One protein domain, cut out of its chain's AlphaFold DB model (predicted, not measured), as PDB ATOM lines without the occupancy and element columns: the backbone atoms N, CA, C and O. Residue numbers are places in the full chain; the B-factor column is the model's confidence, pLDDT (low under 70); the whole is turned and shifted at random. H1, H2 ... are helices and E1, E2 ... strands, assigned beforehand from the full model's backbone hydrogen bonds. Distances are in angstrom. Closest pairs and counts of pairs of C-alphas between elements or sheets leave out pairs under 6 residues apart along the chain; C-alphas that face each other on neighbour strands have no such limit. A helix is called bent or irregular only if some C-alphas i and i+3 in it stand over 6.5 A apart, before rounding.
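This is residues 157 to 311 of the 330 residues of an uncharacterized protein of Saprospira grandis DSM 2844 (UniProt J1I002). What shape do these atoms make? Helices H2, H3, H4 and H5 form an up-and-down bundle, each running against the one before it in the chain. H1 crosses H3 and H4 on one side of the bundle, and the short strand E1 lies by H2 and H5 on the opposite side. What is it made of? There are 155 residues printed, with five named helices and one named strand in the order H1 H2 H3 H4 H5 E1, mostly helix. The whole is compact, with a radius of gyration of the C-alphas of 14.6 A and spans of 40 by 33 by 29 A.

What does the longest helix touch? H4, residues 257 to 275, is the hub and touches H5, residues 285 to 300, at a shallow tilt of 24 degrees, opposite ways, the closest C-alphas being those of Ala 266 and Asn 290, 5.7 A apart. With residues 260 to 267 alone it touches H3, residues 228 to 244, at a steep tilt of 38 degrees, opposite ways, closest at the C-alphas of Lys 264 and Ile 236, 6.6 A. What of H2? H2, residues 192 to 208, touches H5 at a shallow tilt of 29 degrees, opposite ways, closest at the C-alphas of Ala 197 and Ser 298, 5.1 A. Where are the remaining elements? H1, residues 162 to 179, is about perpendicular to H4 at 75 degrees and touches it with residues 167 to 171 alone, closest at the C-alphas of Val 167 and Arg 272, 5.9 A. E1, residues 303 to 305, pairs with no named strand; its closest C-alpha pair with H2 is Trp 303 and Gly 193, 5.8 A. Are the helix backbones well bonded? Every O i to N i+4 pair is within hydrogen-bond range in H2, H4 and H5, against 12 of 14 in H1 and 12 of 13 in H3.

How long are the helices? From first to last C-alpha, H4 measures 26.4 A, H1 24.4 A, H2 24.3 A, H3 24.2 A and H5 22.9 A. H1 is irregular, with C-alphas 163 and 166 7.8 A apart. Where are the anchors? C-alpha 162 begins H1 at (-58.522, -23.349, -34.661), and C-alpha 305 ends E1, 7.0 A long, at (-38.419, -51.925, -32.223).

How far does it reach? The two C-alphas farthest apart, those of Arg 250 and Arg 279, are 44.0 A apart, and the printed part has no cut. Which links are long? Those from H1 to H2, H2 to H3 and H3 to H4. Where is confidence low? The pLDDT is under 70 at residues 182 to 190, 218, 245 to 254, 277 to 279 and 306 to 310.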
ATOM      1  N   ALA A 157     -58.870 -34.301 -35.843       94.69
ATOM      2  CA  ALA A 157     -57.440 -34.146 -35.654       94.69
ATOM      3  C   ALA A 157     -57.121 -32.882 -34.832       94.69
ATOM      4  O   ALA A 157     -57.469 -31.776 -35.260       94.69
ATOM      5  N   PRO A 158     -56.387 -32.984 -33.706       94.19
ATOM      6  CA  PRO A 158     -56.199 -31.848 -32.807       94.19
ATOM      7  C   PRO A 158     -55.414 -30.701 -33.452       94.19
ATOM      8  O   PRO A 158     -55.602 -29.545 -33.085       94.19
ATOM      9  N   TRP A 159     -54.561 -30.981 -34.441       93.06
ATOM     10  CA  TRP A 159     -53.843 -29.937 -35.178       93.06
ATOM     11  C   TRP A 159     -54.744 -29.098 -36.089       93.06
ATOM     12  O   TRP A 159     -54.352 -27.994 -36.460       93.06
ATOM     13  N   LEU A 160     -55.936 -29.586 -36.447       92.75
ATOM     14  CA  LEU A 160     -56.900 -28.826 -37.243       92.75
ATOM     15  C   LEU A 160     -57.840 -27.962 -36.399       92.75
ATOM     16  O   LEU A 160     -58.549 -27.139 -36.972       92.75
ATOM     17  N   ASP A 161     -57.815 -28.097 -35.073       91.62
ATOM     18  CA  ASP A 161     -58.541 -27.204 -34.173       91.62
ATOM     19  C   ASP A 161     -58.025 -25.755 -34.344       91.62
ATOM     20  O   ASP A 161     -56.810 -25.522 -34.244       91.62
ATOM     21  N   PRO A 162     -58.905 -24.759 -34.577       88.31
ATOM     22  CA  PRO A 162     -58.522 -23.349 -34.661       88.31
ATOM     23  C   PRO A 162     -57.677 -22.851 -33.478       88.31
ATOM     24  O   PRO A 162     -56.803 -22.000 -33.667       88.31
ATOM     25  N   MET A 163     -57.856 -23.408 -32.277       89.94
ATOM     26  CA  MET A 163     -57.064 -23.068 -31.089       89.94
ATOM     27  C   MET A 163     -55.607 -23.507 -31.179       89.94
ATOM     28  O   MET A 163     -54.730 -22.897 -30.566       89.94
ATOM     29  N   ASN A 164     -55.322 -24.504 -32.010       91.25
ATOM     30  CA  ASN A 164     -53.980 -25.008 -32.248       91.25
ATOM     31  C   ASN A 164     -53.322 -24.402 -33.495       91.25
ATOM     32  O   ASN A 164     -52.221 -24.818 -33.852       91.25
ATOM     33  N   ARG A 165     -53.918 -23.378 -34.129       87.56
ATOM     34  CA  ARG A 165     -53.411 -22.749 -35.369       87.56
ATOM     35  C   ARG A 165     -51.924 -22.385 -35.300       87.56
ATOM     36  O   ARG A 165     -51.188 -22.647 -36.248       87.56
ATOM     37  N   ARG A 166     -51.456 -21.811 -34.184       86.75
ATOM     38  CA  ARG A 166     -50.034 -21.460 -33.992       86.75
ATOM     39  C   ARG A 166     -49.134 -22.701 -33.998       86.75
ATOM     40  O   ARG A 166     -48.172 -22.744 -34.760       86.75
ATOM     41  N   VAL A 167     -49.492 -23.707 -33.203       90.44
ATOM     42  CA  VAL A 167     -48.748 -24.970 -33.102       90.44
ATOM     43  C   VAL A 167     -48.754 -25.690 -34.449       90.44
ATOM     44  O   VAL A 167     -47.713 -26.165 -34.899       90.44
ATOM     45  N   ASN A 168     -49.892 -25.706 -35.153       90.88
ATOM     46  CA  ASN A 168     -49.980 -26.364 -36.451       90.88
ATOM     47  C   ASN A 168     -49.145 -25.657 -37.532       90.88
ATOM     48  O   ASN A 168     -48.539 -26.318 -38.371       90.88
ATOM     49  N   ARG A 169     -49.009 -24.322 -37.495       87.81
ATOM     50  CA  ARG A 169     -48.058 -23.621 -38.381       87.81
ATOM     51  C   ARG A 169     -46.631 -24.110 -38.162       87.81
ATOM     52  O   ARG A 169     -45.921 -24.358 -39.133       87.81
ATOM     53  N   ARG A 170     -46.217 -24.283 -36.904       88.69
ATOM     54  CA  ARG A 170     -44.888 -24.802 -36.562       88.69
ATOM     55  C   ARG A 170     -44.721 -26.256 -37.010       88.69
ATOM     56  O   ARG A 170     -43.730 -26.573 -37.661       88.69
ATOM     57  N   TYR A 171     -45.723 -27.092 -36.747       91.12
ATOM     58  CA  TYR A 171     -45.808 -28.481 -37.205       91.12
ATOM     59  C   TYR A 171     -45.673 -28.609 -38.725       91.12
ATOM     60  O   TYR A 171     -44.789 -29.317 -39.211       91.12
ATOM     61  N   ARG A 172     -46.458 -27.852 -39.497       88.56
ATOM     62  CA  ARG A 172     -46.362 -27.842 -40.963       88.56
ATOM     63  C   ARG A 172     -45.041 -27.272 -41.460       88.56
ATOM     64  O   ARG A 172     -44.519 -27.761 -42.454       88.56
ATOM     65  N   ALA A 173     -44.462 -26.287 -40.778       87.06
ATOM     66  CA  ALA A 173     -43.164 -25.749 -41.162       87.06
ATOM     67  C   ALA A 173     -42.017 -26.759 -40.942       87.06
ATOM     68  O   ALA A 173     -41.121 -26.827 -41.782       87.06
ATOM     69  N   ILE A 174     -42.077 -27.586 -39.889       89.12
ATOM     70  CA  ILE A 174     -41.151 -28.716 -39.682       89.12
ATOM     71  C   ILE A 174     -41.304 -29.747 -40.805       89.12
ATOM     72  O   ILE A 174     -40.309 -30.107 -41.432       89.12
ATOM     73  N   ILE A 175     -42.534 -30.168 -41.117       88.44
ATOM     74  CA  ILE A 175     -42.791 -31.132 -42.202       88.44
ATOM     75  C   ILE A 175     -42.298 -30.587 -43.548       88.44
ATOM     76  O   ILE A 175     -41.605 -31.284 -44.288       88.44
ATOM     77  N   ASN A 176     -42.570 -29.318 -43.853       84.88
ATOM     78  CA  ASN A 176     -42.094 -28.686 -45.083       84.88
ATOM     79  C   ASN A 176     -40.562 -28.595 -45.130       84.88
ATOM     80  O   ASN A 176     -39.963 -28.865 -46.171       84.88
ATOM     81  N   TYR A 177     -39.921 -28.248 -44.007       86.31
ATOM     82  CA  TYR A 177     -38.463 -28.185 -43.898       86.31
ATOM     83  C   TYR A 177     -37.814 -29.529 -44.236       86.31
ATOM     84  O   TYR A 177     -36.820 -29.553 -44.971       86.31
ATOM     85  N   VAL A 178     -38.363 -30.630 -43.706       86.19
ATOM     86  CA  VAL A 178     -37.825 -31.973 -43.957       86.19
ATOM     87  C   VAL A 178     -38.172 -32.467 -45.354       86.19
ATOM     88  O   VAL A 178     -37.307 -33.053 -45.990       86.19
ATOM     89  N   THR A 179     -39.359 -32.147 -45.878       81.12
ATOM     90  CA  THR A 179     -39.785 -32.515 -47.241       81.12
ATOM     91  C   THR A 179     -38.836 -31.947 -48.299       81.12
ATOM     92  O   THR A 179     -38.449 -32.648 -49.227       81.12
ATOM     93  N   GLN A 180     -38.377 -30.700 -48.135       80.00
ATOM     94  CA  GLN A 180     -37.404 -30.066 -49.042       80.00
ATOM     95  C   GLN A 180     -35.992 -30.666 -48.962       80.00
ATOM     96  O   GLN A 180     -35.177 -30.450 -49.854       80.00
ATOM     97  N   ARG A 181     -35.680 -31.373 -47.872       70.62
ATOM     98  CA  ARG A 181     -34.365 -31.970 -47.576       70.62
ATOM     99  C   ARG A 181     -34.441 -33.495 -47.517       70.62
ATOM    100  O   ARG A 181     -33.582 -34.138 -46.908       70.62
ATOM    101  N   PHE A 182     -35.517 -34.049 -48.061       63.91
ATOM    102  CA  PHE A 182     -35.830 -35.457 -47.980       63.91
ATOM    103  C   PHE A 182     -34.965 -36.215 -48.989       63.91
ATOM    104  O   PHE A 182     -35.240 -36.223 -50.185       63.91
ATOM    105  N   GLU A 183     -33.893 -36.838 -48.503       55.44
ATOM    106  CA  GLU A 183     -33.172 -37.879 -49.237       55.44
ATOM    107  C   GLU A 183     -33.952 -39.178 -49.033       55.44
ATOM    108  O   GLU A 183     -33.962 -39.693 -47.919       55.44
ATOM    109  N   GLN A 184     -34.652 -39.658 -50.065       54.38
ATOM    110  CA  GLN A 184     -35.532 -40.834 -50.014       54.38
ATOM    111  C   GLN A 184     -34.846 -42.042 -49.336       54.38
ATOM    112  O   GLN A 184     -33.966 -42.639 -49.958       54.38
ATOM    113  N   PRO A 185     -35.227 -42.456 -48.107       48.28
ATOM    114  CA  PRO A 185     -34.482 -43.478 -47.380       48.28
ATOM    115  C   PRO A 185     -35.301 -44.743 -47.109       48.28
ATOM    116  O   PRO A 185     -35.084 -45.398 -46.100       48.28
ATOM    117  N   PHE A 186     -36.250 -45.117 -47.969       51.50
ATOM    118  CA  PHE A 186     -37.077 -46.292 -47.691       51.50
ATOM    119  C   PHE A 186     -36.955 -47.328 -48.810       51.50
ATOM    120  O   PHE A 186     -37.710 -47.326 -49.776       51.50
ATOM    121  N   GLY A 187     -35.964 -48.216 -48.654       50.50
ATOM    122  CA  GLY A 187     -35.933 -49.541 -49.287       50.50
ATOM    123  C   GLY A 187     -37.034 -50.445 -48.706       50.50
ATOM    124  O   GLY A 187     -38.168 -50.012 -48.559       50.50
ATOM    125  N   GLN A 188     -36.738 -51.689 -48.307       40.31
ATOM    126  CA  GLN A 188     -37.734 -52.613 -47.708       40.31
ATOM    127  C   GLN A 188     -38.518 -52.041 -46.491       40.31
ATOM    128  O   GLN A 188     -39.597 -52.539 -46.173       40.31
ATOM    129  N   GLN A 189     -38.041 -50.957 -45.864       51.19
ATOM    130  CA  GLN A 189     -38.728 -50.163 -44.828       51.19
ATOM    131  C   GLN A 189     -39.874 -49.261 -45.348       51.19
ATOM    132  O   GLN A 189     -40.537 -48.600 -44.559       51.19
ATOM    133  N   ALA A 190     -40.162 -49.262 -46.655       60.41
ATOM    134  CA  ALA A 190     -41.287 -48.554 -47.285       60.41
ATOM    135  C   ALA A 190     -42.679 -49.112 -46.915       60.41
ATOM    136  O   ALA A 190     -43.714 -48.534 -47.261       60.41
ATOM    137  N   GLN A 191     -42.726 -50.262 -46.237       73.44
ATOM    138  CA  GLN A 191     -43.967 -50.848 -45.736       73.44
ATOM    139  C   GLN A 191     -44.499 -50.038 -44.554       73.44
ATOM    140  O   GLN A 191     -43.725 -49.551 -43.734       73.44
ATOM    141  N   MET A 192     -45.827 -49.943 -44.429       78.12
ATOM    142  CA  MET A 192     -46.468 -49.147 -43.377       78.12
ATOM    143  C   MET A 192     -45.946 -49.502 -41.977       78.12
ATOM    144  O   MET A 192     -45.626 -48.612 -41.197       78.12
ATOM    145  N   GLY A 193     -45.775 -50.795 -41.687       79.00
ATOM    146  CA  GLY A 193     -45.213 -51.249 -40.414       79.00
ATOM    147  C   GLY A 193     -43.779 -50.777 -40.154       79.00
ATOM    148  O   GLY A 193     -43.474 -50.406 -39.026       79.00
ATOM    149  N   GLY A 194     -42.933 -50.703 -41.186       81.50
ATOM    150  CA  GLY A 194     -41.556 -50.219 -41.065       81.50
ATOM    151  C   GLY A 194     -41.498 -48.731 -40.746       81.50
ATOM    152  O   GLY A 194     -40.773 -48.323 -39.845       81.50
ATOM    153  N   VAL A 195     -42.339 -47.936 -41.408       85.88
ATOM    154  CA  VAL A 195     -42.460 -46.494 -41.144       85.88
ATOM    155  C   VAL A 195     -43.030 -46.223 -39.747       85.88
ATOM    156  O   VAL A 195     -42.577 -45.319 -39.050       85.88
ATOM    157  N   VAL A 196     -44.017 -47.010 -39.304       88.88
ATOM    158  CA  VAL A 196     -44.581 -46.892 -37.947       88.88
ATOM    159  C   VAL A 196     -43.544 -47.266 -36.885       88.88
ATOM    160  O   VAL A 196     -43.434 -46.564 -35.880       88.88
ATOM    161  N   ALA A 197     -42.765 -48.324 -37.113       87.88
ATOM    162  CA  ALA A 197     -41.695 -48.746 -36.214       87.88
ATOM    163  C   ALA A 197     -40.561 -47.713 -36.144       87.88
ATOM    164  O   ALA A 197     -40.090 -47.393 -35.053       87.88
ATOM    165  N   ASP A 198     -40.176 -47.127 -37.280       88.62
ATOM    166  CA  ASP A 198     -39.202 -46.034 -37.327       88.62
ATOM    167  C   ASP A 198     -39.705 -44.793 -36.578       88.62
ATOM    168  O   ASP A 198     -38.981 -44.219 -35.767       88.62
ATOM    169  N   ALA A 199     -40.977 -44.428 -36.759       91.06
ATOM    170  CA  ALA A 199     -41.599 -43.338 -36.012       91.06
ATOM    171  C   ALA A 199     -41.644 -43.609 -34.498       91.06
ATOM    172  O   ALA A 199     -41.413 -42.691 -33.708       91.06
ATOM    173  N   ALA A 200     -41.916 -44.850 -34.081       91.88
ATOM    174  CA  ALA A 200     -41.877 -45.247 -32.676       91.88
ATOM    175  C   ALA A 200     -40.461 -45.102 -32.094       91.88
ATOM    176  O   ALA A 200     -40.290 -44.527 -31.019       91.88
ATOM    177  N   GLN A 201     -39.442 -45.567 -32.825       90.06
ATOM    178  CA  GLN A 201     -38.040 -45.427 -32.434       90.06
ATOM    179  C   GLN A 201     -37.623 -43.954 -32.334       90.06
ATOM    180  O   GLN A 201     -37.032 -43.553 -31.333       90.06
ATOM    181  N   ALA A 202     -37.975 -43.139 -33.330       91.31
ATOM    182  CA  ALA A 202     -37.665 -41.714 -33.344       91.31
ATOM    183  C   ALA A 202     -38.317 -40.985 -32.156       91.31
ATOM    184  O   ALA A 202     -37.655 -40.221 -31.456       91.31
ATOM    185  N   LEU A 203     -39.594 -41.266 -31.863       94.06
ATOM    186  CA  LEU A 203     -40.278 -40.703 -30.695       94.06
ATOM    187  C   LEU A 203     -39.603 -41.125 -29.382       94.06
ATOM    188  O   LEU A 203     -39.380 -40.278 -28.517       94.06
ATOM    189  N   SER A 204     -39.251 -42.407 -29.246       92.62
ATOM    190  CA  SER A 204     -38.520 -42.917 -28.082       92.62
ATOM    191  C   SER A 204     -37.197 -42.176 -27.883       92.62
ATOM    192  O   SER A 204     -36.892 -41.751 -26.770       92.62
ATOM    193  N   ASN A 205     -36.432 -41.955 -28.954       90.88
ATOM    194  CA  ASN A 205     -35.145 -41.266 -28.870       90.88
ATOM    195  C   ASN A 205     -35.299 -39.773 -28.558       90.88
ATOM    196  O   ASN A 205     -34.524 -39.244 -27.763       90.88
ATOM    197  N   CYS A 206     -36.333 -39.109 -29.089       91.38
ATOM    198  CA  CYS A 206     -36.678 -37.744 -28.686       91.38
ATOM    199  C   CYS A 206     -36.944 -37.640 -27.175       91.38
ATOM    200  O   CYS A 206     -36.595 -36.634 -26.561       91.38
ATOM    201  N   MET A 207     -37.574 -38.659 -26.575       91.81
ATOM    202  CA  MET A 207     -37.871 -38.689 -25.138       91.81
ATOM    203  C   MET A 207     -36.664 -39.080 -24.279       91.81
ATOM    204  O   MET A 207     -36.532 -38.579 -23.164       91.81
ATOM    205  N   ALA A 208     -35.812 -39.978 -24.773       90.38
ATOM    206  CA  ALA A 208     -34.630 -40.454 -24.059       90.38
ATOM    207  C   ALA A 208     -33.493 -39.424 -24.048       90.38
ATOM    208  O   ALA A 208     -32.764 -39.341 -23.062       90.38
ATOM    209  N   TYR A 209     -33.369 -38.640 -25.125       89.25
ATOM    210  CA  TYR A 209     -32.288 -37.672 -25.330       89.25
ATOM    211  C   TYR A 209     -32.809 -36.286 -25.762       89.25
ATOM    212  O   TYR A 209     -32.423 -35.770 -26.819       89.25
ATOM    213  N   PRO A 210     -33.712 -35.659 -24.987       88.00
ATOM    214  CA  PRO A 210     -34.345 -34.390 -25.349       88.00
ATOM    215  C   PRO A 210     -33.342 -33.236 -25.521       88.00
ATOM    216  O   PRO A 210     -33.602 -32.301 -26.279       88.00
ATOM    217  N   GLU A 211     -32.195 -33.291 -24.848       86.12
ATOM    218  CA  GLU A 211     -31.096 -32.325 -24.953       86.12
ATOM    219  C   GLU A 211     -30.364 -32.373 -26.301       86.12
ATOM    220  O   GLU A 211     -29.761 -31.374 -26.698       86.12
ATOM    221  N   ASN A 212     -30.452 -33.496 -27.018       86.75
ATOM    222  CA  ASN A 212     -29.789 -33.700 -28.307       86.75
ATOM    223  C   ASN A 212     -30.619 -33.196 -29.499       86.75
ATOM    224  O   ASN A 212     -30.128 -33.199 -30.629       86.75
ATOM    225  N   LEU A 213     -31.858 -32.742 -29.268       87.75
ATOM    226  CA  LEU A 213     -32.704 -32.170 -30.315       87.75
ATOM    227  C   LEU A 213     -32.184 -30.790 -30.739       87.75
ATOM    228  O   LEU A 213     -31.998 -29.897 -29.909       87.75
ATOM    229  N   ALA A 214     -31.995 -30.582 -32.044       85.56
ATOM    230  CA  ALA A 214     -31.474 -29.324 -32.578       85.56
ATOM    231  C   ALA A 214     -32.478 -28.170 -32.462       85.56
ATOM    232  O   ALA A 214     -32.080 -27.006 -32.407       85.56
ATOM    233  N   TRP A 215     -33.778 -28.469 -32.443       87.06
ATOM    234  CA  TRP A 215     -34.818 -27.487 -32.153       87.06
ATOM    235  C   TRP A 215     -35.337 -27.697 -30.737       87.06
ATOM    236  O   TRP A 215     -35.737 -28.801 -30.404       87.06
ATOM    237  N   GLN A 216     -35.371 -26.637 -29.927       78.88
ATOM    238  CA  GLN A 216     -35.812 -26.678 -28.522       78.88
ATOM    239  C   GLN A 216     -37.067 -25.821 -28.263       78.88
ATOM    240  O   GLN A 216     -37.301 -25.365 -27.151       78.88
ATOM    241  N   GLY A 217     -37.872 -25.555 -29.298       77.81
ATOM    242  CA  GLY A 217     -39.058 -24.687 -29.203       77.81
ATOM    243  C   GLY A 217     -38.812 -23.232 -29.624       77.81
ATOM    244  O   GLY A 217     -39.745 -22.531 -30.023       77.81
ATOM    245  N   GLU A 218     -37.553 -22.786 -29.625       69.94
ATOM    246  CA  GLU A 218     -37.151 -21.402 -29.910       69.94
ATOM    247  C   GLU A 218     -36.535 -21.250 -31.313       69.94
ATOM    248  O   GLU A 218     -35.895 -22.161 -31.832       69.94
ATOM    249  N   GLY A 219     -36.740 -20.096 -31.957       71.75
ATOM    250  CA  GLY A 219     -36.095 -19.771 -33.239       71.75
ATOM    251  C   GLY A 219     -36.589 -20.559 -34.464       71.75
ATOM    252  O   GLY A 219     -37.713 -21.075 -34.489       71.75
ATOM    253  N   GLY A 220     -35.773 -20.560 -35.525       73.12
ATOM    254  CA  GLY A 220     -35.993 -21.300 -36.777       73.12
ATOM    255  C   GLY A 220     -35.427 -22.725 -36.740       73.12
ATOM    256  O   GLY A 220     -34.838 -23.142 -35.748       73.12
ATOM    257  N   PHE A 221     -35.600 -23.483 -37.825       80.00
ATOM    258  CA  PHE A 221     -35.182 -24.888 -37.893       80.00
ATOM    259  C   PHE A 221     -33.789 -25.046 -38.503       80.00
ATOM    260  O   PHE A 221     -33.548 -24.600 -39.626       80.00
ATOM    261  N   ASN A 222     -32.901 -25.754 -37.808       83.25
ATOM    262  CA  ASN A 222     -31.619 -26.203 -38.353       83.25
ATOM    263  C   ASN A 222     -31.327 -27.645 -37.910       83.25
ATOM    264  O   ASN A 222     -30.414 -27.899 -37.127       83.25
ATOM    265  N   MET A 223     -32.167 -28.580 -38.360       85.56
ATOM    266  CA  MET A 223     -32.111 -29.978 -37.930       85.56
ATOM    267  C   MET A 223     -31.121 -30.786 -38.781       85.56
ATOM    268  O   MET A 223     -31.253 -30.875 -40.009       85.56
ATOM    269  N   LYS A 224     -30.146 -31.418 -38.121       84.56
ATOM    270  CA  LYS A 224     -29.176 -32.332 -38.752       84.56
ATOM    271  C   LYS A 224     -29.843 -33.648 -39.161       84.56
ATOM    272  O   LYS A 224     -30.998 -33.872 -38.820       84.56
ATOM    273  N   LYS A 225     -29.177 -34.489 -39.961       81.50
ATOM    274  CA  LYS A 225     -29.775 -35.737 -40.489       81.50
ATOM    275  C   LYS A 225     -30.055 -36.749 -39.376       81.50
ATOM    276  O   LYS A 225     -31.029 -37.482 -39.456       81.50
ATOM    277  N   GLU A 226     -29.232 -36.709 -38.341       83.88
ATOM    278  CA  GLU A 226     -29.254 -37.560 -37.155       83.88
ATOM    279  C   GLU A 226     -30.226 -37.045 -36.079       83.88
ATOM    280  O   GLU A 226     -30.359 -37.652 -35.025       83.88
ATOM    281  N   ASP A 227     -30.882 -35.905 -36.319       88.81
ATOM    282  CA  ASP A 227     -31.861 -35.347 -35.395       88.81
ATOM    283  C   ASP A 227     -33.141 -36.200 -35.397       88.81
ATOM    284  O   ASP A 227     -33.784 -36.400 -36.431       88.81
ATOM    285  N   GLU A 228     -33.530 -36.695 -34.228       89.94
ATOM    286  CA  GLU A 228     -34.657 -37.620 -34.094       89.94
ATOM    287  C   GLU A 228     -36.013 -36.935 -34.306       89.94
ATOM    288  O   GLU A 228     -36.952 -37.553 -34.816       89.94
ATOM    289  N   LEU A 229     -36.117 -35.625 -34.052       91.19
ATOM    290  CA  LEU A 229     -37.302 -34.852 -34.418       91.19
ATOM    291  C   LEU A 229     -37.408 -34.730 -35.944       91.19
ATOM    292  O   LEU A 229     -38.504 -34.857 -36.503       91.19
ATOM    293  N   ARG A 230     -36.275 -34.551 -36.641       90.50
ATOM    294  CA  ARG A 230     -36.230 -34.610 -38.113       90.50
ATOM    295  C   ARG A 230     -36.614 -35.990 -38.622       90.50
ATOM    296  O   ARG A 230     -37.366 -36.060 -39.597       90.50
ATOM    297  N   ARG A 231     -36.124 -37.067 -38.007       89.44
ATOM    298  CA  ARG A 231     -36.467 -38.443 -38.395       89.44
ATOM    299  C   ARG A 231     -37.967 -38.694 -38.237       89.44
ATOM    300  O   ARG A 231     -38.620 -39.103 -39.196       89.44
ATOM    301  N   LEU A 232     -38.547 -38.324 -37.094       91.50
ATOM    302  CA  LEU A 232     -39.988 -38.433 -36.844       91.50
ATOM    303  C   LEU A 232     -40.813 -37.651 -37.880       91.50
ATOM    304  O   LEU A 232     -41.754 -38.189 -38.465       91.50
ATOM    305  N   ALA A 233     -40.434 -36.404 -38.172       91.62
ATOM    306  CA  ALA A 233     -41.082 -35.609 -39.214       91.62
ATOM    307  C   ALA A 233     -40.893 -36.187 -40.627       91.62
ATOM    308  O   ALA A 233     -41.794 -36.078 -41.460       91.62
ATOM    309  N   SER A 234     -39.756 -36.832 -40.904       88.38
ATOM    310  CA  SER A 234     -39.477 -37.453 -42.205       88.38
ATOM    311  C   SER A 234     -40.378 -38.658 -42.474       88.38
ATOM    312  O   SER A 234     -40.788 -38.848 -43.617       88.38
ATOM    313  N   ASN A 235     -40.769 -39.415 -41.443       88.88
ATOM    314  CA  ASN A 235     -41.773 -40.478 -41.576       88.88
ATOM    315  C   ASN A 235     -43.131 -39.927 -42.040       88.88
ATOM    316  O   ASN A 235     -43.779 -40.503 -42.914       88.88
ATOM    317  N   ILE A 236     -43.550 -38.773 -41.509       89.88
ATOM    318  CA  ILE A 236     -44.787 -38.109 -41.945       89.88
ATOM    319  C   ILE A 236     -44.644 -37.588 -43.373       89.88
ATOM    320  O   ILE A 236     -45.529 -37.836 -44.186       89.88
ATOM    321  N   ALA A 237     -43.537 -36.909 -43.689       86.69
ATOM    322  CA  ALA A 237     -43.273 -36.406 -45.036       86.69
ATOM    323  C   ALA A 237     -43.290 -37.534 -46.080       86.69
ATOM    324  O   ALA A 237     -43.893 -37.380 -47.139       86.69
ATOM    325  N   TYR A 238     -42.706 -38.691 -45.756       83.75
ATOM    326  CA  TYR A 238     -42.752 -39.880 -46.602       83.75
ATOM    327  C   TYR A 238     -44.183 -40.374 -46.845       83.75
ATOM    328  O   TYR A 238     -44.577 -40.580 -47.994       83.75
ATOM    329  N   LEU A 239     -44.977 -40.542 -45.784       83.38
ATOM    330  CA  LEU A 239     -46.355 -41.027 -45.904       83.38
ATOM    331  C   LEU A 239     -47.240 -40.022 -46.651       83.38
ATOM    332  O   LEU A 239     -48.035 -40.419 -47.501       83.38
ATOM    333  N   GLU A 240     -47.071 -38.723 -46.396       82.31
ATOM    334  CA  GLU A 240     -47.777 -37.672 -47.129       82.31
ATOM    335  C   GLU A 240     -47.393 -37.669 -48.613       82.31
ATOM    336  O   GLU A 240     -48.291 -37.695 -49.455       82.31
ATOM    337  N   TRP A 241     -46.102 -37.749 -48.950       80.06
ATOM    338  CA  TRP A 241     -45.637 -37.895 -50.334       80.06
ATOM    339  C   TRP A 241     -46.239 -39.133 -51.011       80.06
ATOM    340  O   TRP A 241     -46.782 -39.028 -52.115       80.06
ATOM    341  N   ARG A 242     -46.237 -40.289 -50.332       78.81
ATOM    342  CA  ARG A 242     -46.808 -41.536 -50.864       78.81
ATOM    343  C   ARG A 242     -48.303 -41.387 -51.163       78.81
ATOM    344  O   ARG A 242     -48.782 -41.946 -52.143       78.81
ATOM    345  N   THR A 243     -49.031 -40.591 -50.377       77.06
ATOM    346  CA  THR A 243     -50.453 -40.295 -50.635       77.06
ATOM    347  C   THR A 243     -50.708 -39.228 -51.707       77.06
ATOM    348  O   THR A 243     -51.836 -39.150 -52.186       77.06
ATOM    349  N   GLN A 244     -49.715 -38.405 -52.075       73.81
ATOM    350  CA  GLN A 244     -49.906 -37.198 -52.900       73.81
ATOM    351  C   GLN A 244     -49.268 -37.251 -54.295       73.81
ATOM    352  O   GLN A 244     -49.739 -36.559 -55.197       73.81
ATOM    353  N   GLU A 245     -48.207 -38.032 -54.516       64.81
ATOM    354  CA  GLU A 245     -47.541 -38.059 -55.825       64.81
ATOM    355  C   GLU A 245     -48.457 -38.660 -56.905       64.81
ATOM    356  O   GLU A 245     -49.092 -39.688 -56.691       64.81
ATOM    357  N   LYS A 246     -48.502 -38.052 -58.100       52.88
ATOM    358  CA  LYS A 246     -49.419 -38.402 -59.212       52.88
ATOM    359  C   LYS A 246     -49.402 -39.881 -59.627       52.88
ATOM    360  O   LYS A 246     -50.366 -40.364 -60.218       52.88
ATOM    361  N   ILE A 247     -48.311 -40.589 -59.339       48.38
ATOM    362  CA  ILE A 247     -48.156 -42.031 -59.577       48.38
ATOM    363  C   ILE A 247     -48.581 -42.842 -58.337       48.38
ATOM    364  O   ILE A 247     -49.223 -43.882 -58.474       48.38
ATOM    365  N   ASN A 248     -48.301 -42.346 -57.130       54.25
ATOM    366  CA  ASN A 248     -48.486 -43.068 -55.866       54.25
ATOM    367  C   ASN A 248     -49.866 -42.865 -55.242       54.25
ATOM    368  O   ASN A 248     -50.367 -43.758 -54.572       54.25
ATOM    369  N   GLY A 249     -50.562 -41.780 -55.575       52.53
ATOM    370  CA  GLY A 249     -51.998 -41.636 -55.360       52.53
ATOM    371  C   GLY A 249     -52.827 -42.639 -56.168       52.53
ATOM    372  O   GLY A 249     -54.042 -42.596 -56.107       52.53
ATOM    373  N   ARG A 250     -52.186 -43.537 -56.931       57.66
ATOM    374  CA  ARG A 250     -52.757 -44.768 -57.492       57.66
ATOM    375  C   ARG A 250     -52.166 -46.038 -56.891       57.66
ATOM    376  O   ARG A 250     -52.314 -47.076 -57.513       57.66
ATOM    377  N   ARG A 251     -51.478 -45.953 -55.756       62.44
ATOM    378  CA  ARG A 251     -50.862 -47.042 -54.970       62.44
ATOM    379  C   ARG A 251     -50.893 -46.726 -53.458       62.44
ATOM    380  O   ARG A 251     -50.035 -47.160 -52.702       62.44
ATOM    381  N   ALA A 252     -51.836 -45.892 -53.013       62.16
ATOM    382  CA  ALA A 252     -51.920 -45.399 -51.637       62.16
ATOM    383  C   ALA A 252     -53.176 -45.860 -50.871       62.16
ATOM    384  O   ALA A 252     -53.385 -45.415 -49.745       62.16
ATOM    385  N   TYR A 253     -54.028 -46.707 -51.455       61.91
ATOM    386  CA  TYR A 253     -55.291 -47.130 -50.840       61.91
ATOM    387  C   TYR A 253     -55.094 -48.019 -49.600       61.91
ATOM    388  O   TYR A 253     -55.851 -47.873 -48.645       61.91
ATOM    389  N   ASP A 254     -54.040 -48.843 -49.554       68.81
ATOM    390  CA  ASP A 254     -53.749 -49.692 -48.381       68.81
ATOM    391  C   ASP A 254     -52.898 -48.992 -47.314       68.81
ATOM    392  O   ASP A 254     -52.550 -49.591 -46.294       68.81
ATOM    393  N   ILE A 255     -52.538 -47.720 -47.514       77.44
ATOM    394  CA  ILE A 255     -51.862 -46.972 -46.459       77.44
ATOM    395  C   ILE A 255     -52.876 -46.732 -45.341       77.44
ATOM    396  O   ILE A 255     -53.859 -46.009 -45.520       77.44
ATOM    397  N   ASP A 256     -52.615 -47.310 -44.168       83.00
ATOM    398  CA  ASP A 256     -53.472 -47.132 -43.003       83.00
ATOM    399  C   ASP A 256     -53.450 -45.667 -42.538       83.00
ATOM    400  O   ASP A 256     -52.582 -45.215 -41.782       83.00
ATOM    401  N   ARG A 257     -54.462 -44.912 -42.970       84.06
ATOM    402  CA  ARG A 257     -54.639 -43.508 -42.593       84.06
ATOM    403  C   ARG A 257     -54.799 -43.329 -41.082       84.06
ATOM    404  O   ARG A 257     -54.447 -42.267 -40.571       84.06
ATOM    405  N   LYS A 258     -55.288 -44.329 -40.337       87.62
ATOM    406  CA  LYS A 258     -55.351 -44.261 -38.866       87.62
ATOM    407  C   LYS A 258     -53.959 -44.352 -38.259       87.62
ATOM    408  O   LYS A 258     -53.663 -43.595 -37.340       87.62
ATOM    409  N   ALA A 259     -53.089 -45.211 -38.775       88.62
ATOM    410  CA  ALA A 259     -51.704 -45.261 -38.318       88.62
ATOM    411  C   ALA A 259     -50.929 -43.983 -38.701       88.62
ATOM    412  O   ALA A 259     -50.218 -43.451 -37.848       88.62
ATOM    413  N   ILE A 260     -51.164 -43.396 -39.888       90.25
ATOM    414  CA  ILE A 260     -50.642 -42.049 -40.220       90.25
ATOM    415  C   ILE A 260     -51.075 -41.036 -39.153       90.25
ATOM    416  O   ILE A 260     -50.242 -40.298 -38.632       90.25
ATOM    417  N   MET A 261     -52.366 -41.008 -38.801       93.00
ATOM    418  CA  MET A 261     -52.901 -40.099 -37.780       93.00
ATOM    419  C   MET A 261     -52.179 -40.228 -36.436       93.00
ATOM    420  O   MET A 261     -51.963 -39.219 -35.770       93.00
ATOM    421  N   LYS A 262     -51.778 -41.442 -36.037       94.88
ATOM    422  CA  LYS A 262     -51.035 -41.663 -34.787       94.88
ATOM    423  C   LYS A 262     -49.603 -41.134 -34.853       94.88
ATOM    424  O   LYS A 262     -49.162 -40.507 -33.895       94.88
ATOM    425  N   ILE A 263     -48.914 -41.296 -35.983       94.50
ATOM    426  CA  ILE A 263     -47.578 -40.708 -36.182       94.50
ATOM    427  C   ILE A 263     -47.666 -39.173 -36.176       94.50
ATOM    428  O   ILE A 263     -46.878 -38.498 -35.513       94.50
ATOM    429  N   LYS A 264     -48.662 -38.611 -36.872       95.31
ATOM    430  CA  LYS A 264     -48.923 -37.164 -36.898       95.31
ATOM    431  C   LYS A 264     -49.214 -36.608 -35.506       95.31
ATOM    432  O   LYS A 264     -48.650 -35.580 -35.138       95.31
ATOM    433  N   LEU A 265     -50.036 -37.309 -34.722       96.38
ATOM    434  CA  LEU A 265     -50.343 -36.941 -33.341       96.38
ATOM    435  C   LEU A 265     -49.087 -36.926 -32.465       96.38
ATOM    436  O   LEU A 265     -48.867 -35.952 -31.751       96.38
ATOM    437  N   ALA A 266     -48.235 -37.949 -32.582       96.19
ATOM    438  CA  ALA A 266     -46.978 -38.019 -31.846       96.19
ATOM    439  C   ALA A 266     -46.082 -36.797 -32.107       96.19
ATOM    440  O   ALA A 266     -45.650 -36.144 -31.158       96.19
ATOM    441  N   LEU A 267     -45.849 -36.439 -33.378       95.69
ATOM    442  CA  LEU A 267     -45.068 -35.241 -33.708       95.69
ATOM    443  C   LEU A 267     -45.762 -33.960 -33.225       95.69
ATOM    444  O   LEU A 267     -45.108 -33.073 -32.676       95.69
ATOM    445  N   PHE A 268     -47.075 -33.842 -33.436       95.50
ATOM    446  CA  PHE A 268     -47.835 -32.665 -33.026       95.50
ATOM    447  C   PHE A 268     -47.733 -32.422 -31.518       95.50
ATOM    448  O   PHE A 268     -47.485 -31.291 -31.105       95.50
ATOM    449  N   ASP A 269     -47.861 -33.468 -30.700       94.88
ATOM    450  CA  ASP A 269     -47.754 -33.350 -29.250       94.88
ATOM    451  C   ASP A 269     -46.347 -32.943 -28.813       94.88
ATOM    452  O   ASP A 269     -46.225 -32.083 -27.938       94.88
ATOM    453  N   VAL A 270     -45.292 -33.494 -29.432       93.19
ATOM    454  CA  VAL A 270     -43.899 -33.073 -29.173       93.19
ATOM    455  C   VAL A 270     -43.753 -31.573 -29.433       93.19
ATOM    456  O   VAL A 270     -43.353 -30.819 -28.547       93.19
ATOM    457  N   ILE A 271     -44.181 -31.106 -30.608       92.19
ATOM    458  CA  ILE A 271     -44.108 -29.688 -30.987       92.19
ATOM    459  C   ILE A 271     -44.935 -28.815 -30.041       92.19
ATOM    460  O   ILE A 271     -44.461 -27.769 -29.597       92.19
ATOM    461  N   ARG A 272     -46.152 -29.245 -29.692       91.75
ATOM    462  CA  ARG A 272     -47.044 -28.532 -28.770       91.75
ATOM    463  C   ARG A 272     -46.407 -28.350 -27.397       91.75
ATOM    464  O   ARG A 272     -46.521 -27.271 -26.812       91.75
ATOM    465  N   SER A 273     -45.766 -29.385 -26.867       90.69
ATOM    466  CA  SER A 273     -45.132 -29.335 -25.552       90.69
ATOM    467  C   SER A 273     -43.831 -28.524 -25.558       90.69
ATOM    468  O   SER A 273     -43.596 -27.753 -24.624       90.69
ATOM    469  N   MET A 274     -43.046 -28.594 -26.638       87.75
ATOM    470  CA  MET A 274     -41.843 -27.770 -26.823       87.75
ATOM    471  C   MET A 274     -42.170 -26.280 -27.007       87.75
ATOM    472  O   MET A 274     -41.512 -25.435 -26.406       87.75
ATOM    473  N   GLU A 275     -43.228 -25.924 -27.752       85.25
ATOM    474  CA  GLU A 275     -43.668 -24.521 -27.883       85.25
ATOM    475  C   GLU A 275     -44.154 -23.916 -26.557       85.25
ATOM    476  O   GLU A 275     -44.087 -22.701 -26.371       85.25
ATOM    477  N   ARG A 276     -44.619 -24.746 -25.616       82.62
ATOM    478  CA  ARG A 276     -44.987 -24.315 -24.256       82.62
ATOM    479  C   ARG A 276     -43.772 -24.110 -23.340       82.62
ATOM    480  O   ARG A 276     -43.970 -23.834 -22.161       82.62
ATOM    481  N   GLN A 277     -42.544 -24.259 -23.855       68.25
ATOM    482  CA  GLN A 277     -41.275 -24.108 -23.124       68.25
ATOM    483  C   GLN A 277     -41.204 -24.936 -21.828       68.25
ATOM    484  O   GLN A 277     -40.541 -24.569 -20.854       68.25
ATOM    485  N   LYS A 278     -41.882 -26.086 -21.790       66.56
ATOM    486  CA  LYS A 278     -41.769 -27.000 -20.655       66.56
ATOM    487  C   LYS A 278     -40.395 -27.662 -20.706       66.56
ATOM    488  O   LYS A 278     -40.150 -28.506 -21.565       66.56
ATOM    489  N   ARG A 279     -39.518 -27.329 -19.747       66.81
ATOM    490  CA  ARG A 279     -38.178 -27.941 -19.594       66.81
ATOM    491  C   ARG A 279     -38.204 -29.476 -19.597       66.81
ATOM    492  O   ARG A 279     -37.234 -30.092 -20.011       66.81
ATOM    493  N   ASN A 280     -39.330 -30.071 -19.196       79.56
ATOM    494  CA  ASN A 280     -39.529 -31.515 -19.119       79.56
ATOM    495  C   ASN A 280     -40.649 -32.003 -20.051       79.56
ATOM    496  O   ASN A 280     -41.430 -32.867 -19.656       79.56
ATOM    497  N   TRP A 281     -40.787 -31.436 -21.256       84.12
ATOM    498  CA  TRP A 281     -41.828 -31.839 -22.214       84.12
ATOM    499  C   TRP A 281     -41.883 -33.368 -22.404       84.12
ATOM    500  O   TRP A 281     -42.958 -33.949 -22.382       84.12
ATOM    501  N   TYR A 282     -40.724 -34.032 -22.451       84.06
ATOM    502  CA  TYR A 282     -40.570 -35.481 -22.622       84.06
ATOM    503  C   TYR A 282     -41.183 -36.325 -21.490       84.06
ATOM    504  O   TYR A 282     -41.381 -37.524 -21.662       84.06
ATOM    505  N   THR A 283     -41.498 -35.720 -20.341       86.38
ATOM    506  CA  THR A 283     -42.135 -36.400 -19.198       86.38
ATOM    507  C   THR A 283     -43.659 -36.351 -19.234       86.38
ATOM    508  O   THR A 283     -44.310 -36.954 -18.381       86.38
ATOM    509  N   GLU A 284     -44.258 -35.621 -20.179       88.69
ATOM    510  CA  GLU A 284     -45.711 -35.523 -20.228       88.69
ATOM    511  C   GLU A 284     -46.351 -36.869 -20.641       88.69
ATOM    512  O   GLU A 284     -45.900 -37.480 -21.618       88.69
ATOM    513  N   PRO A 285     -47.415 -37.331 -19.945       90.12
ATOM    514  CA  PRO A 285     -47.990 -38.666 -20.146       90.12
ATOM    515  C   PRO A 285     -48.357 -38.995 -21.596       90.12
ATOM    516  O   PRO A 285     -48.128 -40.120 -22.043       90.12
ATOM    517  N   GLN A 286     -48.840 -38.010 -22.361       92.69
ATOM    518  CA  GLN A 286     -49.250 -38.215 -23.751       92.69
ATOM    519  C   GLN A 286     -48.127 -38.752 -24.649       92.69
ATOM    520  O   GLN A 286     -48.402 -39.464 -25.611       92.69
ATOM    521  N   HIS A 287     -46.857 -38.444 -24.364       92.75
ATOM    522  CA  HIS A 287     -45.750 -38.950 -25.178       92.75
ATOM    523  C   HIS A 287     -45.549 -40.451 -24.956       92.75
ATOM    524  O   HIS A 287     -45.365 -41.190 -25.922       92.75
ATOM    525  N   GLY A 288     -45.685 -40.912 -23.708       91.88
ATOM    526  CA  GLY A 288     -45.678 -42.335 -23.373       91.88
ATOM    527  C   GLY A 288     -46.870 -43.083 -23.975       91.88
ATOM    528  O   GLY A 288     -46.692 -44.162 -24.538       91.88
ATOM    529  N   GLU A 289     -48.067 -42.493 -23.932       94.44
ATOM    530  CA  GLU A 289     -49.270 -43.060 -24.563       94.44
ATOM    531  C   GLU A 289     -49.109 -43.190 -26.084       94.44
ATOM    532  O   GLU A 289     -49.354 -44.255 -26.656       94.44
ATOM    533  N   ASN A 290     -48.632 -42.130 -26.745       94.69
ATOM    534  CA  ASN A 290     -48.351 -42.146 -28.179       94.69
ATOM    535  C   ASN A 290     -47.305 -43.216 -28.531       94.69
ATOM    536  O   ASN A 290     -47.495 -43.959 -29.494       94.69
ATOM    537  N   LEU A 291     -46.245 -43.354 -27.731       93.31
ATOM    538  CA  LEU A 291     -45.214 -44.370 -27.938       93.31
ATOM    539  C   LEU A 291     -45.774 -45.796 -27.822       93.31
ATOM    540  O   LEU A 291     -45.533 -46.624 -28.699       93.31
ATOM    541  N   GLN A 292     -46.587 -46.075 -26.799       93.12
ATOM    542  CA  GLN A 292     -47.249 -47.377 -26.639       93.12
ATOM    543  C   GLN A 292     -48.170 -47.708 -27.821       93.12
ATOM    544  O   GLN A 292     -48.179 -48.844 -28.306       93.12
ATOM    545  N   ILE A 293     -48.919 -46.719 -28.318       94.31
ATOM    546  CA  ILE A 293     -49.770 -46.883 -29.502       94.31
ATOM    547  C   ILE A 293     -48.923 -47.239 -30.728       94.31
ATOM    548  O   ILE A 293     -49.270 -48.178 -31.449       94.31
ATOM    549  N   LEU A 294     -47.815 -46.532 -30.964       92.88
ATOM    550  CA  LEU A 294     -46.941 -46.794 -32.111       92.88
ATOM    551  C   LEU A 294     -46.249 -48.163 -32.011       92.88
ATOM    552  O   LEU A 294     -46.182 -48.871 -33.016       92.88
ATOM    553  N   TYR A 295     -45.829 -48.603 -30.820       90.31
ATOM    554  CA  TYR A 295     -45.330 -49.970 -30.624       90.31
ATOM    555  C   TYR A 295     -46.399 -51.025 -30.908       90.31
ATOM    556  O   TYR A 295     -46.131 -51.994 -31.619       90.31
ATOM    557  N   SER A 296     -47.627 -50.821 -30.424       90.00
ATOM    558  CA  SER A 296     -48.734 -51.742 -30.701       90.00
ATOM    559  C   SER A 296     -49.029 -51.842 -32.200       90.00
ATOM    560  O   SER A 296     -49.250 -52.936 -32.719       90.00
ATOM    561  N   LEU A 297     -49.018 -50.709 -32.908       88.81
ATOM    562  CA  LEU A 297     -49.220 -50.672 -34.354       88.81
ATOM    563  C   LEU A 297     -48.065 -51.329 -35.113       88.81
ATOM    564  O   LEU A 297     -48.329 -52.069 -36.055       88.81
ATOM    565  N   SER A 298     -46.820 -51.112 -34.687       86.19
ATOM    566  CA  SER A 298     -45.643 -51.774 -35.268       86.19
ATOM    567  C   SER A 298     -45.798 -53.292 -35.194       86.19
ATOM    568  O   SER A 298     -45.775 -53.966 -36.224       86.19
ATOM    569  N   PHE A 299     -46.097 -53.807 -33.997       85.12
ATOM    570  CA  PHE A 299     -46.277 -55.238 -33.755       85.12
ATOM    571  C   PHE A 299     -47.412 -55.829 -34.599       85.12
ATOM    572  O   PHE A 299     -47.237 -56.844 -35.266       85.12
ATOM    573  N   LYS A 300     -48.566 -55.151 -34.660       84.75
ATOM    574  CA  LYS A 300     -49.704 -55.574 -35.499       84.75
ATOM    575  C   LYS A 300     -49.384 -55.626 -36.995       84.75
ATOM    576  O   LYS A 300     -50.085 -56.316 -37.725       84.75
ATOM    577  N   ASN A 301     -48.364 -54.899 -37.444       79.50
ATOM    578  CA  ASN A 301     -47.913 -54.898 -38.831       79.50
ATOM    579  C   ASN A 301     -46.705 -55.827 -39.071       79.50
ATOM    580  O   ASN A 301     -46.129 -55.780 -40.157       79.50
ATOM    581  N   GLY A 302     -46.316 -56.655 -38.092       81.38
ATOM    582  CA  GLY A 302     -45.183 -57.581 -38.206       81.38
ATOM    583  C   GLY A 302     -43.820 -56.904 -38.059       81.38
ATOM    584  O   GLY A 302     -42.852 -57.336 -38.679       81.38
ATOM    585  N   TRP A 303     -43.741 -55.814 -37.290       84.00
ATOM    586  CA  TRP A 303     -42.497 -55.097 -37.010       84.00
ATOM    587  C   TRP A 303     -42.259 -54.951 -35.507       84.00
ATOM    588  O   TRP A 303     -43.190 -54.764 -34.722       84.00
ATOM    589  N   ARG A 304     -40.990 -54.970 -35.109       80.56
ATOM    590  CA  ARG A 304     -40.524 -54.708 -33.743       80.56
ATOM    591  C   ARG A 304     -39.548 -53.543 -33.714       80.56
ATOM    592  O   ARG A 304     -38.947 -53.190 -34.725       80.56
ATOM    593  N   VAL A 305     -39.392 -52.975 -32.524       76.75
ATOM    594  CA  VAL A 305     -38.419 -51.925 -32.223       76.75
ATOM    595  C   VAL A 305     -37.527 -52.436 -31.096       76.75
ATOM    596  O   VAL A 305     -38.047 -52.829 -30.053       76.75
ATOM    597  N   ASP A 306     -36.211 -52.464 -31.302       69.62
ATOM    598  CA  ASP A 306     -35.233 -53.029 -30.352       69.62
ATOM    599  C   ASP A 306     -34.350 -51.964 -29.672       69.62
ATOM    600  O   ASP A 306     -33.228 -52.239 -29.249       69.62
ATOM    601  N   ALA A 307     -34.870 -50.740 -29.561       59.34
ATOM    602  CA  ALA A 307     -34.195 -49.534 -29.072       59.34
ATOM    603  C   ALA A 307     -33.109 -48.959 -29.999       59.34
ATOM    604  O   ALA A 307     -32.708 -47.816 -29.783       59.34
ATOM    605  N   SER A 308     -32.679 -49.683 -31.040       59.81
ATOM    606  CA  SER A 308     -31.737 -49.171 -32.048       59.81
ATOM    607  C   SER A 308     -32.330 -49.153 -33.458       59.81
ATOM    608  O   SER A 308     -32.066 -48.222 -34.221       59.81
ATOM    609  N   ASN A 309     -33.146 -50.149 -33.812       65.75
ATOM    610  CA  ASN A 309     -33.633 -50.382 -35.166       65.75
ATOM    611  C   ASN A 309     -35.111 -50.805 -35.209       65.75
ATOM    612  O   ASN A 309     -35.649 -51.426 -34.292       65.75
ATOM    613  N   ALA A 310     -35.750 -50.511 -36.345       64.62
ATOM    614  CA  ALA A 310     -37.002 -51.132 -36.758       64.62
ATOM    615  C   ALA A 310     -36.694 -52.455 -37.476       64.62
ATOM    616  O   ALA A 310     -36.045 -52.457 -38.527       64.62
ATOM    617  N   LEU A 311     -37.161 -53.570 -36.918       73.56
ATOM    618  CA  LEU A 311     -36.908 -54.922 -37.414       73.56
ATOM    619  C   LEU A 311     -38.210 -55.552 -37.905       73.56
ATOM    620  O   LEU A 311     -39.208 -55.550 -37.186       73.56
TER     621      LEU A 311